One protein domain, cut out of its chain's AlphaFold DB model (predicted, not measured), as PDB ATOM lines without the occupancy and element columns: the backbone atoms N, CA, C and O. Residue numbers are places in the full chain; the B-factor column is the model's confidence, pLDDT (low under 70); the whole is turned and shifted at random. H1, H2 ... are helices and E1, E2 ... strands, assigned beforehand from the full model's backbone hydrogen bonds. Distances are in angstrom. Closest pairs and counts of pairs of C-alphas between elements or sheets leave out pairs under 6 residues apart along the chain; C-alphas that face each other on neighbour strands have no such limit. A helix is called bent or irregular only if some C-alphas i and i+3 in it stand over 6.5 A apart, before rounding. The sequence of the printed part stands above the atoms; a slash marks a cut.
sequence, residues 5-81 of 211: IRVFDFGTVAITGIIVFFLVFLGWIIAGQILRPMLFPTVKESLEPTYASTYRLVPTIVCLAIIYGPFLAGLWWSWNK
ATOM      1  N   ILE A   5     -47.503 -25.935 -61.177       69.25
ATOM      2  CA  ILE A   5     -46.938 -27.170 -60.631       69.25
ATOM      3  C   ILE A   5     -46.939 -28.189 -61.769       69.25
ATOM      4  O   ILE A   5     -47.987 -28.474 -62.351       69.25
ATOM      5  N   ARG A   6     -45.754 -28.680 -62.136       81.75
ATOM      6  CA  ARG A   6     -45.597 -29.663 -63.216       81.75
ATOM      7  C   ARG A   6     -45.476 -31.075 -62.677       81.75
ATOM      8  O   ARG A   6     -45.912 -32.006 -63.343       81.75
ATOM      9  N   VAL A   7     -44.921 -31.222 -61.474       88.62
ATOM     10  CA  VAL A   7     -44.808 -32.505 -60.772       88.62
ATOM     11  C   VAL A   7     -45.131 -32.303 -59.307       88.62
ATOM     12  O   VAL A   7     -44.692 -31.328 -58.690       88.62
ATOM     13  N   PHE A   8     -45.891 -33.249 -58.774       89.50
ATOM     14  CA  PHE A   8     -46.345 -33.273 -57.397       89.50
ATOM     15  C   PHE A   8     -46.154 -34.685 -56.840       89.50
ATOM     16  O   PHE A   8     -46.833 -35.617 -57.269       89.50
ATOM     17  N   ASP A   9     -45.238 -34.842 -55.888       91.12
ATOM     18  CA  ASP A   9     -45.039 -36.097 -55.165       91.12
ATOM     19  C   ASP A   9     -46.061 -36.192 -54.029       91.12
ATOM     20  O   ASP A   9     -45.832 -35.760 -52.893       91.12
ATOM     21  N   PHE A  10     -47.221 -36.767 -54.351       86.81
ATOM     22  CA  PHE A  10     -48.303 -36.934 -53.386       86.81
ATOM     23  C   PHE A  10     -47.886 -37.784 -52.183       86.81
ATOM     24  O   PHE A  10     -48.301 -37.491 -51.063       86.81
ATOM     25  N   GLY A  11     -47.035 -38.795 -52.386       88.94
ATOM     26  CA  GLY A  11     -46.568 -39.668 -51.313       88.94
ATOM     27  C   GLY A  11     -45.780 -38.890 -50.264       88.94
ATOM     28  O   GLY A  11     -46.107 -38.937 -49.076       88.94
ATOM     29  N   THR A  12     -44.793 -38.106 -50.699       91.38
ATOM     30  CA  THR A  12     -43.990 -37.277 -49.788       91.38
ATOM     31  C   THR A  12     -44.850 -36.230 -49.071       91.38
ATOM     32  O   THR A  12     -44.695 -36.042 -47.858       91.38
ATOM     33  N   VAL A  13     -45.800 -35.589 -49.763       91.81
ATOM     34  CA  VAL A  13     -46.711 -34.607 -49.141       91.81
ATOM     35  C   VAL A  13     -47.634 -35.265 -48.112       91.81
ATOM     36  O   VAL A  13     -47.750 -34.763 -46.994       91.81
ATOM     37  N   ALA A  14     -48.239 -36.409 -48.438       93.25
ATOM     38  CA  ALA A  14     -49.129 -37.134 -47.536       93.25
ATOM     39  C   ALA A  14     -48.394 -37.614 -46.273       93.25
ATOM     40  O   ALA A  14     -48.856 -37.361 -45.159       93.25
ATOM     41  N   ILE A  15     -47.212 -38.225 -46.430       93.38
ATOM     42  CA  ILE A  15     -46.367 -38.655 -45.305       93.38
ATOM     43  C   ILE A  15     -45.998 -37.456 -44.425       93.38
ATOM     44  O   ILE A  15     -46.091 -37.531 -43.199       93.38
ATOM     45  N   THR A  16     -45.642 -36.325 -45.038       94.00
ATOM     46  CA  THR A  16     -45.347 -35.089 -44.303       94.00
ATOM     47  C   THR A  16     -46.553 -34.614 -43.493       94.00
ATOM     48  O   THR A  16     -46.409 -34.295 -42.314       94.00
ATOM     49  N   GLY A  17     -47.745 -34.598 -44.097       93.62
ATOM     50  CA  GLY A  17     -48.983 -34.211 -43.421       93.62
ATOM     51  C   GLY A  17     -49.289 -35.095 -42.209       93.62
ATOM     52  O   GLY A  17     -49.612 -34.574 -41.143       93.62
ATOM     53  N   ILE A  18     -49.103 -36.413 -42.340       93.81
ATOM     54  CA  ILE A  18     -49.257 -37.373 -41.237       93.81
ATOM     55  C   ILE A  18     -48.267 -37.060 -40.107       93.81
ATOM     56  O   ILE A  18     -48.672 -36.958 -38.949       93.81
ATOM     57  N   ILE A  19     -46.984 -36.859 -40.431       93.56
ATOM     58  CA  ILE A  19     -45.948 -36.531 -39.440       93.56
ATOM     59  C   ILE A  19     -46.310 -35.250 -38.689       93.56
ATOM     60  O   ILE A  19     -46.296 -35.245 -37.460       93.56
ATOM     61  N   VAL A  20     -46.668 -34.180 -39.405       93.38
ATOM     62  CA  VAL A  20     -47.032 -32.887 -38.806       93.38
ATOM     63  C   VAL A  20     -48.280 -33.017 -37.938       93.38
ATOM     64  O   VAL A  20     -48.300 -32.489 -36.828       93.38
ATOM     65  N   PHE A  21     -49.299 -33.744 -38.403       92.94
ATOM     66  CA  PHE A  21     -50.522 -33.980 -37.640       92.94
ATOM     67  C   PHE A  21     -50.221 -34.641 -36.294       92.94
ATOM     68  O   PHE A  21     -50.606 -34.113 -35.251       92.94
ATOM     69  N   PHE A  22     -49.484 -35.756 -36.300       90.69
ATOM     70  CA  PHE A  22     -49.120 -36.440 -35.062       90.69
ATOM     71  C   PHE A  22     -48.191 -35.596 -34.195       90.69
ATOM     72  O   PHE A  22     -48.378 -35.560 -32.984       90.69
ATOM     73  N   LEU A  23     -47.248 -34.862 -34.785       90.38
ATOM     74  CA  LEU A  23     -46.344 -33.979 -34.051       90.38
ATOM     75  C   LEU A  23     -47.125 -32.893 -33.298       90.38
ATOM     76  O   LEU A  23     -46.899 -32.703 -32.102       90.38
ATOM     77  N   VAL A  24     -48.087 -32.235 -33.947       91.00
ATOM     78  CA  VAL A  24     -48.927 -31.202 -33.320       91.00
ATOM     79  C   VAL A  24     -49.889 -31.811 -32.302       91.00
ATOM     80  O   VAL A  24     -49.949 -31.343 -31.166       91.00
ATOM     81  N   PHE A  25     -50.617 -32.867 -32.670       90.56
ATOM     82  CA  PHE A  25     -51.624 -33.482 -31.804       90.56
ATOM     83  C   PHE A  25     -51.000 -34.126 -30.561       90.56
ATOM     84  O   PHE A  25     -51.394 -33.836 -29.430       90.56
ATOM     85  N   LEU A  26     -49.982 -34.964 -30.750       87.75
ATOM     86  CA  LEU A  26     -49.271 -35.598 -29.647       87.75
ATOM     87  C   LEU A  26     -48.465 -34.570 -28.848       87.75
ATOM     88  O   LEU A  26     -48.430 -34.646 -27.623       87.75
ATOM     89  N   GLY A  27     -47.867 -33.585 -29.524       86.75
ATOM     90  CA  GLY A  27     -47.154 -32.484 -28.879       86.75
ATOM     91  C   GLY A  27     -48.064 -31.686 -27.948       86.75
ATOM     92  O   GLY A  27     -47.672 -31.388 -26.823       86.75
ATOM     93  N   TRP A  28     -49.305 -31.427 -28.366       89.00
ATOM     94  CA  TRP A  28     -50.319 -30.785 -27.532       89.00
ATOM     95  C   TRP A  28     -50.659 -31.611 -26.286       89.00
ATOM     96  O   TRP A  28     -50.680 -31.070 -25.178       89.00
ATOM     97  N   ILE A  29     -50.871 -32.925 -26.436       87.38
ATOM     98  CA  ILE A  29     -51.140 -33.826 -25.303       87.38
ATOM     99  C   ILE A  29     -49.950 -33.853 -24.340       87.38
ATOM    100  O   ILE A  29     -50.132 -33.669 -23.138       87.38
ATOM    101  N   ILE A  30     -48.731 -34.034 -24.853       85.12
ATOM    102  CA  ILE A  30     -47.509 -34.065 -24.044       85.12
ATOM    103  C   ILE A  30     -47.332 -32.737 -23.298       85.12
ATOM    104  O   ILE A  30     -47.105 -32.738 -22.088       85.12
ATOM    105  N   ALA A  31     -47.465 -31.604 -23.990       85.06
ATOM    106  CA  ALA A  31     -47.309 -30.289 -23.386       85.06
ATOM    107  C   ALA A  31     -48.364 -30.033 -22.300       85.06
ATOM    108  O   ALA A  31     -48.012 -29.636 -21.190       85.06
ATOM    109  N   GLY A  32     -49.641 -30.293 -22.594       83.25
ATOM    110  CA  GLY A  32     -50.757 -29.967 -21.706       83.25
ATOM    111  C   GLY A  32     -50.952 -30.934 -20.536       83.25
ATOM    112  O   GLY A  32     -51.257 -30.486 -19.434       83.25
ATOM    113  N   GLN A  33     -50.775 -32.239 -20.761       82.31
ATOM    114  CA  GLN A  33     -51.127 -33.293 -19.796       82.31
ATOM    115  C   GLN A  33     -49.914 -33.892 -19.070       82.31
ATOM    116  O   GLN A  33     -50.080 -34.495 -18.011       82.31
ATOM    117  N   ILE A  34     -48.699 -33.743 -19.615       80.94
ATOM    118  CA  ILE A  34     -47.480 -34.336 -19.035       80.94
ATOM    119  C   ILE A  34     -46.524 -33.243 -18.555       80.94
ATOM    120  O   ILE A  34     -46.270 -33.125 -17.357       80.94
ATOM    121  N   LEU A  35     -46.011 -32.416 -19.470       81.31
ATOM    122  CA  LEU A  35     -44.974 -31.431 -19.157       81.31
ATOM    123  C   LEU A  35     -45.504 -30.292 -18.287       81.31
ATOM    124  O   LEU A  35     -44.846 -29.921 -17.318       81.31
ATOM    125  N   ARG A  36     -46.690 -29.750 -18.588       84.88
ATOM    126  CA  ARG A  36     -47.269 -28.647 -17.809       84.88
ATOM    127  C   ARG A  36     -47.526 -29.037 -16.348       84.88
ATOM    128  O   ARG A  36     -47.042 -28.301 -15.496       84.88
ATOM    129  N   PRO A  37     -48.188 -30.163 -16.017       78.12
ATOM    130  CA  PRO A  37     -48.361 -30.571 -14.621       78.12
ATOM    131  C   PRO A  37     -47.041 -30.913 -13.917       78.12
ATOM    132  O   PRO A  37     -46.918 -30.688 -12.721       78.12
ATOM    133  N   MET A  38     -46.034 -31.417 -14.642       76.50
ATOM    134  CA  MET A  38     -44.716 -31.704 -14.058       76.50
ATOM    135  C   MET A  38     -43.878 -30.449 -13.773       76.50
ATOM    136  O   MET A  38     -43.166 -30.415 -12.774       76.50
ATOM    137  N   LEU A  39     -43.917 -29.441 -14.650       79.44
ATOM    138  CA  LEU A  39     -43.077 -28.238 -14.550       79.44
ATOM    139  C   LEU A  39     -43.780 -27.077 -13.835       79.44
ATOM    140  O   LEU A  39     -43.132 -26.296 -13.143       79.44
ATOM    141  N   PHE A  40     -45.099 -26.967 -13.998       82.38
ATOM    142  CA  PHE A  40     -45.940 -25.894 -13.465       82.38
ATOM    143  C   PHE A  40     -47.254 -26.459 -12.882       82.38
ATOM    144  O   PHE A  40     -48.340 -26.152 -13.397       82.38
ATOM    145  N   PRO A  41     -47.178 -27.300 -11.833       78.25
ATOM    146  CA  PRO A  41     -48.356 -27.900 -11.216       78.25
ATOM    147  C   PRO A  41     -49.276 -26.843 -10.596       78.25
ATOM    148  O   PRO A  41     -48.835 -25.872  -9.979       78.25
ATOM    149  N   THR A  42     -50.584 -27.061 -10.700       80.62
ATOM    150  CA  THR A  42     -51.578 -26.361  -9.873       80.62
ATOM    151  C   THR A  42     -51.557 -26.863  -8.432       80.62
ATOM    152  O   THR A  42     -51.078 -27.956  -8.146       80.62
ATOM    153  N   VAL A  43     -52.181 -26.110  -7.520       76.06
ATOM    154  CA  VAL A  43     -52.325 -26.494  -6.102       76.06
ATOM    155  C   VAL A  43     -52.970 -27.879  -5.935       76.06
ATOM    156  O   VAL A  43     -52.580 -28.634  -5.052       76.06
ATOM    157  N   LYS A  44     -53.920 -28.253  -6.805       77.19
ATOM    158  CA  LYS A  44     -54.544 -29.588  -6.782       77.19
ATOM    159  C   LYS A  44     -53.583 -30.677  -7.269       77.19
ATOM    160  O   LYS A  44     -53.440 -31.690  -6.601       77.19
ATOM    161  N   GLU A  45     -52.886 -30.436  -8.378       72.00
ATOM    162  CA  GLU A  45     -51.926 -31.382  -8.972       72.00
ATOM    163  C   GLU A  45     -50.686 -31.582  -8.081       72.00
ATOM    164  O   GLU A  45     -50.155 -32.684  -8.002       72.00
ATOM    165  N   SER A  46     -50.256 -30.555  -7.337       67.62
ATOM    166  CA  SER A  46     -49.137 -30.662  -6.388       67.62
ATOM    167  C   SER A  46     -49.430 -31.554  -5.178       67.62
ATOM    168  O   SER A  46     -48.503 -32.017  -4.518       67.62
ATOM    169  N   LEU A  47     -50.713 -31.790  -4.883       70.12
ATOM    170  CA  LEU A  47     -51.156 -32.682  -3.810       70.12
ATOM    171  C   LEU A  47     -51.306 -34.130  -4.296       70.12
ATOM    172  O   LEU A  47     -51.441 -35.037  -3.475       70.12
ATOM    173  N   GLU A  48     -51.274 -34.365  -5.612       70.81
ATOM    174  CA  GLU A  48     -51.353 -35.707  -6.172       70.81
ATOM    175  C   GLU A  48     -49.982 -36.406  -6.124       70.81
ATOM    176  O   GLU A  48     -48.998 -35.923  -6.698       70.81
ATOM    177  N   PRO A  49     -49.893 -37.604  -5.515       63.75
ATOM    178  CA  PRO A  49     -48.631 -38.333  -5.378       63.75
ATOM    179  C   PRO A  49     -48.036 -38.774  -6.727       63.75
ATOM    180  O   PRO A  49     -46.860 -39.128  -6.799       63.75
ATOM    181  N   THR A  50     -48.824 -38.737  -7.806       65.00
ATOM    182  CA  THR A  50     -48.403 -39.057  -9.177       65.00
ATOM    183  C   THR A  50     -47.418 -38.030  -9.749       65.00
ATOM    184  O   THR A  50     -46.528 -38.415 -10.512       65.00
ATOM    185  N   TYR A  51     -47.547 -36.759  -9.350       60.97
ATOM    186  CA  TYR A  51     -46.753 -35.625  -9.845       60.97
ATOM    187  C   TYR A  51     -45.724 -35.115  -8.828       60.97
ATOM    188  O   TYR A  51     -44.817 -34.369  -9.183       60.97
ATOM    189  N   ALA A  52     -45.809 -35.569  -7.576       58.59
ATOM    190  CA  ALA A  52     -44.993 -35.105  -6.456       58.59
ATOM    191  C   ALA A  52     -43.503 -35.505  -6.513       58.59
ATOM    192  O   ALA A  52     -42.765 -35.258  -5.559       58.59
ATOM    193  N   SER A  53     -43.028 -36.150  -7.586       58.81
ATOM    194  CA  SER A  53     -41.707 -36.769  -7.573       58.81
ATOM    195  C   SER A  53     -40.830 -36.490  -8.791       58.81
ATOM    196  O   SER A  53     -40.965 -37.111  -9.850       58.81
ATOM    197  N   THR A  54     -39.822 -35.646  -8.578       59.00
ATOM    198  CA  THR A  54     -38.750 -35.300  -9.524       59.00
ATOM    199  C   THR A  54     -37.991 -36.526 -10.064       59.00
ATOM    200  O   THR A  54     -37.454 -36.472 -11.166       59.00
ATOM    201  N   TYR A  55     -37.992 -37.671  -9.356       61.59
ATOM    202  CA  TYR A  55     -37.310 -38.903  -9.793       61.59
ATOM    203  C   TYR A  55     -37.900 -39.535 -11.067       61.59
ATOM    204  O   TYR A  55     -37.241 -40.354 -11.706       61.59
ATOM    205  N   ARG A  56     -39.125 -39.161 -11.466       71.56
ATOM    206  CA  ARG A  56     -39.770 -39.663 -12.693       71.56
ATOM    207  C   ARG A  56     -39.417 -38.853 -13.938       71.56
ATOM    208  O   ARG A  56     -39.653 -39.329 -15.041       71.56
ATOM    209  N   LEU A  57     -38.808 -37.678 -13.773       73.56
ATOM    210  CA  LEU A  57     -38.516 -36.760 -14.873       73.56
ATOM    211  C   LEU A  57     -37.612 -37.403 -15.934       73.56
ATOM    212  O   LEU A  57     -37.915 -37.332 -17.120       73.56
ATOM    213  N   VAL A  58     -36.533 -38.071 -15.512       79.25
ATOM    214  CA  VAL A  58     -35.576 -38.700 -16.437       79.25
ATOM    215  C   VAL A  58     -36.232 -39.835 -17.243       79.25
ATOM    216  O   VAL A  58     -36.194 -39.757 -18.470       79.25
ATOM    217  N   PRO A  59     -36.904 -40.835 -16.627       84.12
ATOM    218  CA  PRO A  59     -37.672 -41.832 -17.375       84.12
ATOM    219  C   PRO A  59     -38.719 -41.225 -18.314       84.12
ATOM    220  O   PRO A  59     -38.829 -41.652 -19.462       84.12
ATOM    221  N   THR A  60     -39.456 -40.204 -17.865       82.88
ATOM    222  CA  THR A  60     -40.461 -39.530 -18.693       82.88
ATOM    223  C   THR A  60     -39.828 -38.866 -19.912       82.88
ATOM    224  O   THR A  60     -40.316 -39.074 -21.018       82.88
ATOM    225  N   ILE A  61     -38.718 -38.139 -19.761       83.50
ATOM    226  CA  ILE A  61     -38.006 -37.519 -20.889       83.50
ATOM    227  C   ILE A  61     -37.516 -38.580 -21.881       83.50
ATOM    228  O   ILE A  61     -37.673 -38.395 -23.086       83.50
ATOM    229  N   VAL A  62     -36.976 -39.704 -21.400       88.19
ATOM    230  CA  VAL A  62     -36.531 -40.806 -22.270       88.19
ATOM    231  C   VAL A  62     -37.706 -41.396 -23.055       88.19
ATOM    232  O   VAL A  62     -37.610 -41.549 -24.272       88.19
ATOM    233  N   CYS A  63     -38.842 -41.663 -22.402       88.50
ATOM    234  CA  CYS A  63     -40.049 -42.133 -23.085       88.50
ATOM    235  C   CYS A  63     -40.551 -41.121 -24.123       88.50
ATOM    236  O   CYS A  63     -40.892 -41.506 -25.241       88.50
ATOM    237  N   LEU A  64     -40.557 -39.828 -23.786       86.88
ATOM    238  CA  LEU A  64     -40.941 -38.769 -24.719       86.88
ATOM    239  C   LEU A  64     -39.994 -38.710 -25.920       86.88
ATOM    240  O   LEU A  64     -40.467 -38.593 -27.044       86.88
ATOM    241  N   ALA A  65     -38.684 -38.847 -25.718       87.31
ATOM    242  CA  ALA A  65     -37.712 -38.861 -26.808       87.31
ATOM    243  C   ALA A  65     -37.911 -40.061 -27.750       87.31
ATOM    244  O   ALA A  65     -37.823 -39.898 -28.963       87.31
ATOM    245  N   ILE A  66     -38.233 -41.245 -27.219       90.62
ATOM    246  CA  ILE A  66     -38.506 -42.447 -28.026       90.62
ATOM    247  C   ILE A  66     -39.780 -42.279 -28.858       90.62
ATOM    248  O   ILE A  66     -39.804 -42.649 -30.029       90.62
ATOM    249  N   ILE A  67     -40.833 -41.714 -28.267       87.88
ATOM    250  CA  ILE A  67     -42.117 -41.543 -28.955       87.88
ATOM    251  C   ILE A  67     -42.048 -40.381 -29.957       87.88
ATOM    252  O   ILE A  67     -42.555 -40.495 -31.068       87.88
ATOM    253  N   TYR A  68     -41.423 -39.261 -29.585       87.31
ATOM    254  CA  TYR A  68     -41.435 -38.016 -30.361       87.31
ATOM    255  C   TYR A  68     -40.260 -37.895 -31.343       87.31
ATOM    256  O   TYR A  68     -40.376 -37.253 -32.388       87.31
ATOM    257  N   GLY A  69     -39.132 -38.542 -31.043       89.81
ATOM    258  CA  GLY A  69     -37.921 -38.542 -31.864       89.81
ATOM    259  C   GLY A  69     -38.152 -38.963 -33.320       89.81
ATOM    260  O   GLY A  69     -37.701 -38.240 -34.209       89.81
ATOM    261  N   PRO A  70     -38.899 -40.051 -33.606       92.56
ATOM    262  CA  PRO A  70     -39.221 -40.448 -34.975       92.56
ATOM    263  C   PRO A  70     -39.965 -39.369 -35.770       92.56
ATOM    264  O   PRO A  70     -39.694 -39.194 -36.955       92.56
ATOM    265  N   PHE A  71     -40.853 -38.598 -35.132       92.56
ATOM    266  CA  PHE A  71     -41.574 -37.509 -35.800       92.56
ATOM    267  C   PHE A  71     -40.663 -36.320 -36.100       92.56
ATOM    268  O   PHE A  71     -40.758 -35.744 -37.179       92.56
ATOM    269  N   LEU A  72     -39.740 -35.981 -35.194       92.06
ATOM    270  CA  LEU A  72     -38.730 -34.948 -35.449       92.06
ATOM    271  C   LEU A  72     -37.762 -35.363 -36.564       92.06
ATOM    272  O   LEU A  72     -37.460 -34.562 -37.445       92.06
ATOM    273  N   ALA A  73     -37.318 -36.623 -36.566       94.00
ATOM    274  CA  ALA A  73     -36.491 -37.175 -37.635       94.00
ATOM    275  C   ALA A  73     -37.242 -37.194 -38.977       94.00
ATOM    276  O   ALA A  73     -36.685 -36.809 -40.003       94.00
ATOM    277  N   GLY A  74     -38.522 -37.575 -38.966       94.19
ATOM    278  CA  GLY A  74     -39.392 -37.532 -40.138       94.19
ATOM    279  C   GLY A  74     -39.622 -36.110 -40.654       94.19
ATOM    280  O   GLY A  74     -39.594 -35.884 -41.863       94.19
ATOM    281  N   LEU A  75     -39.779 -35.134 -39.755       94.19
ATOM    282  CA  LEU A  75     -39.900 -33.722 -40.112       94.19
ATOM    283  C   LEU A  75     -38.608 -33.206 -40.751       94.19
ATOM    284  O   LEU A  75     -38.660 -32.553 -41.789       94.19
ATOM    285  N   TRP A  76     -37.455 -33.543 -40.170       95.12
ATOM    286  CA  TRP A  76     -36.148 -33.215 -40.737       95.12
ATOM    287  C   TRP A  76     -35.948 -33.843 -42.121       95.12
ATOM    288  O   TRP A  76     -35.491 -33.173 -43.046       95.12
ATOM    289  N   TRP A  77     -36.318 -35.114 -42.290       94.94
ATOM    290  CA  TRP A  77     -36.284 -35.788 -43.586       94.94
ATOM    291  C   TRP A  77     -37.168 -35.070 -44.612       94.94
ATOM    292  O   TRP A  77     -36.686 -34.714 -45.684       94.94
ATOM    293  N   SER A  78     -38.423 -34.782 -44.256       94.00
ATOM    294  CA  SER A  78     -39.375 -34.079 -45.123       94.00
ATOM    295  C   SER A  78     -38.892 -32.674 -45.497       94.00
ATOM    296  O   SER A  78     -39.002 -32.263 -46.650       94.00
ATOM    297  N   TRP A  79     -38.273 -31.958 -44.553       94.69
ATOM    298  CA  TRP A  79     -37.715 -30.628 -44.794       94.69
ATOM    299  C   TRP A  79     -36.657 -30.624 -45.901       94.69
ATOM    300  O   TRP A  79     -36.576 -29.670 -46.672       94.69
ATOM    301  N   ASN A  80     -35.875 -31.699 -46.004       93.31
ATOM    302  CA  ASN A  80     -34.793 -31.843 -46.976       93.31
ATOM    303  C   ASN A  80     -35.202 -32.629 -48.236       93.31
ATOM    304  O   ASN A  80     -34.375 -32.826 -49.127       93.31
ATOM    305  N   LYS A  81     -36.454 -33.093 -48.329       93.44
ATOM    306  CA  LYS A  81     -36.942 -33.903 -49.448       93.44
ATOM    307  C   LYS A  81     -37.699 -33.036 -50.455       93.44
ATOM    308  O   LYS A  81     -38.573 -32.255 -50.086       93.44
TER     309      LYS A  81
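This is residues 5 to 81 of the 211 residues of an uncharacterized protein of bacterium ADurb.Bin374 (UniProt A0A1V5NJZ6). A long helical hairpin: H1 and H2 run side by side in opposite ways, joined at one end by a loop of residues 40 to 53, while residues 5 to 11 stick out at the other. The 77 printed residues, with E1, H1 and H2 in that order, are mostly helix. The whole is a rod, only just loose and close to extended, with a radius of gyration of the C-alphas of 17.2 A and spans of 60 by 20 by 13 A.

H1, residues 10 to 39, is 40.1 A long and begins at C-alpha 10, (-48.303, -36.934, -53.386). It is neither bent nor irregular, but only just: C-alphas 32 and 35 are 6.5 A apart. H2, residues 54 to 79, is 35.6 A long and ends at C-alpha 79, (-37.715, -30.628, -44.794). It is only just irregular, C-alphas 55 and 58 being 6.9 A apart. E1 is residues 5 to 8, 6.9 A long.

H1 touches H2 with residues 12 to 23 alone, and H2 touches H1 with residues 68 to 78 alone. Their closest C-alphas, of Ile 19 and Phe 71, are 5.8 A apart. This helical hairpin has a shallow tilt of 19 degrees, opposite ways. H1 has a kink of 37 degrees near residue 31, H2 one of 39 degrees near residue 67. O i to N i+4 pairs are within hydrogen-bond range in 23 of 26 cases in H1 and 18 of 22 in H2. E1 pairs with no named strand, is apart from H2 and meets H1 only through their tight link.

The C-alphas farthest apart, of Arg 6 and Leu 47, are 59.7 A apart. The printed part has no cut. The link from H1 to H2 is long, 14 residues. Mean pLDDT of the printed part is 84.0; residues 5, 46 and 49 to 55 are under 70.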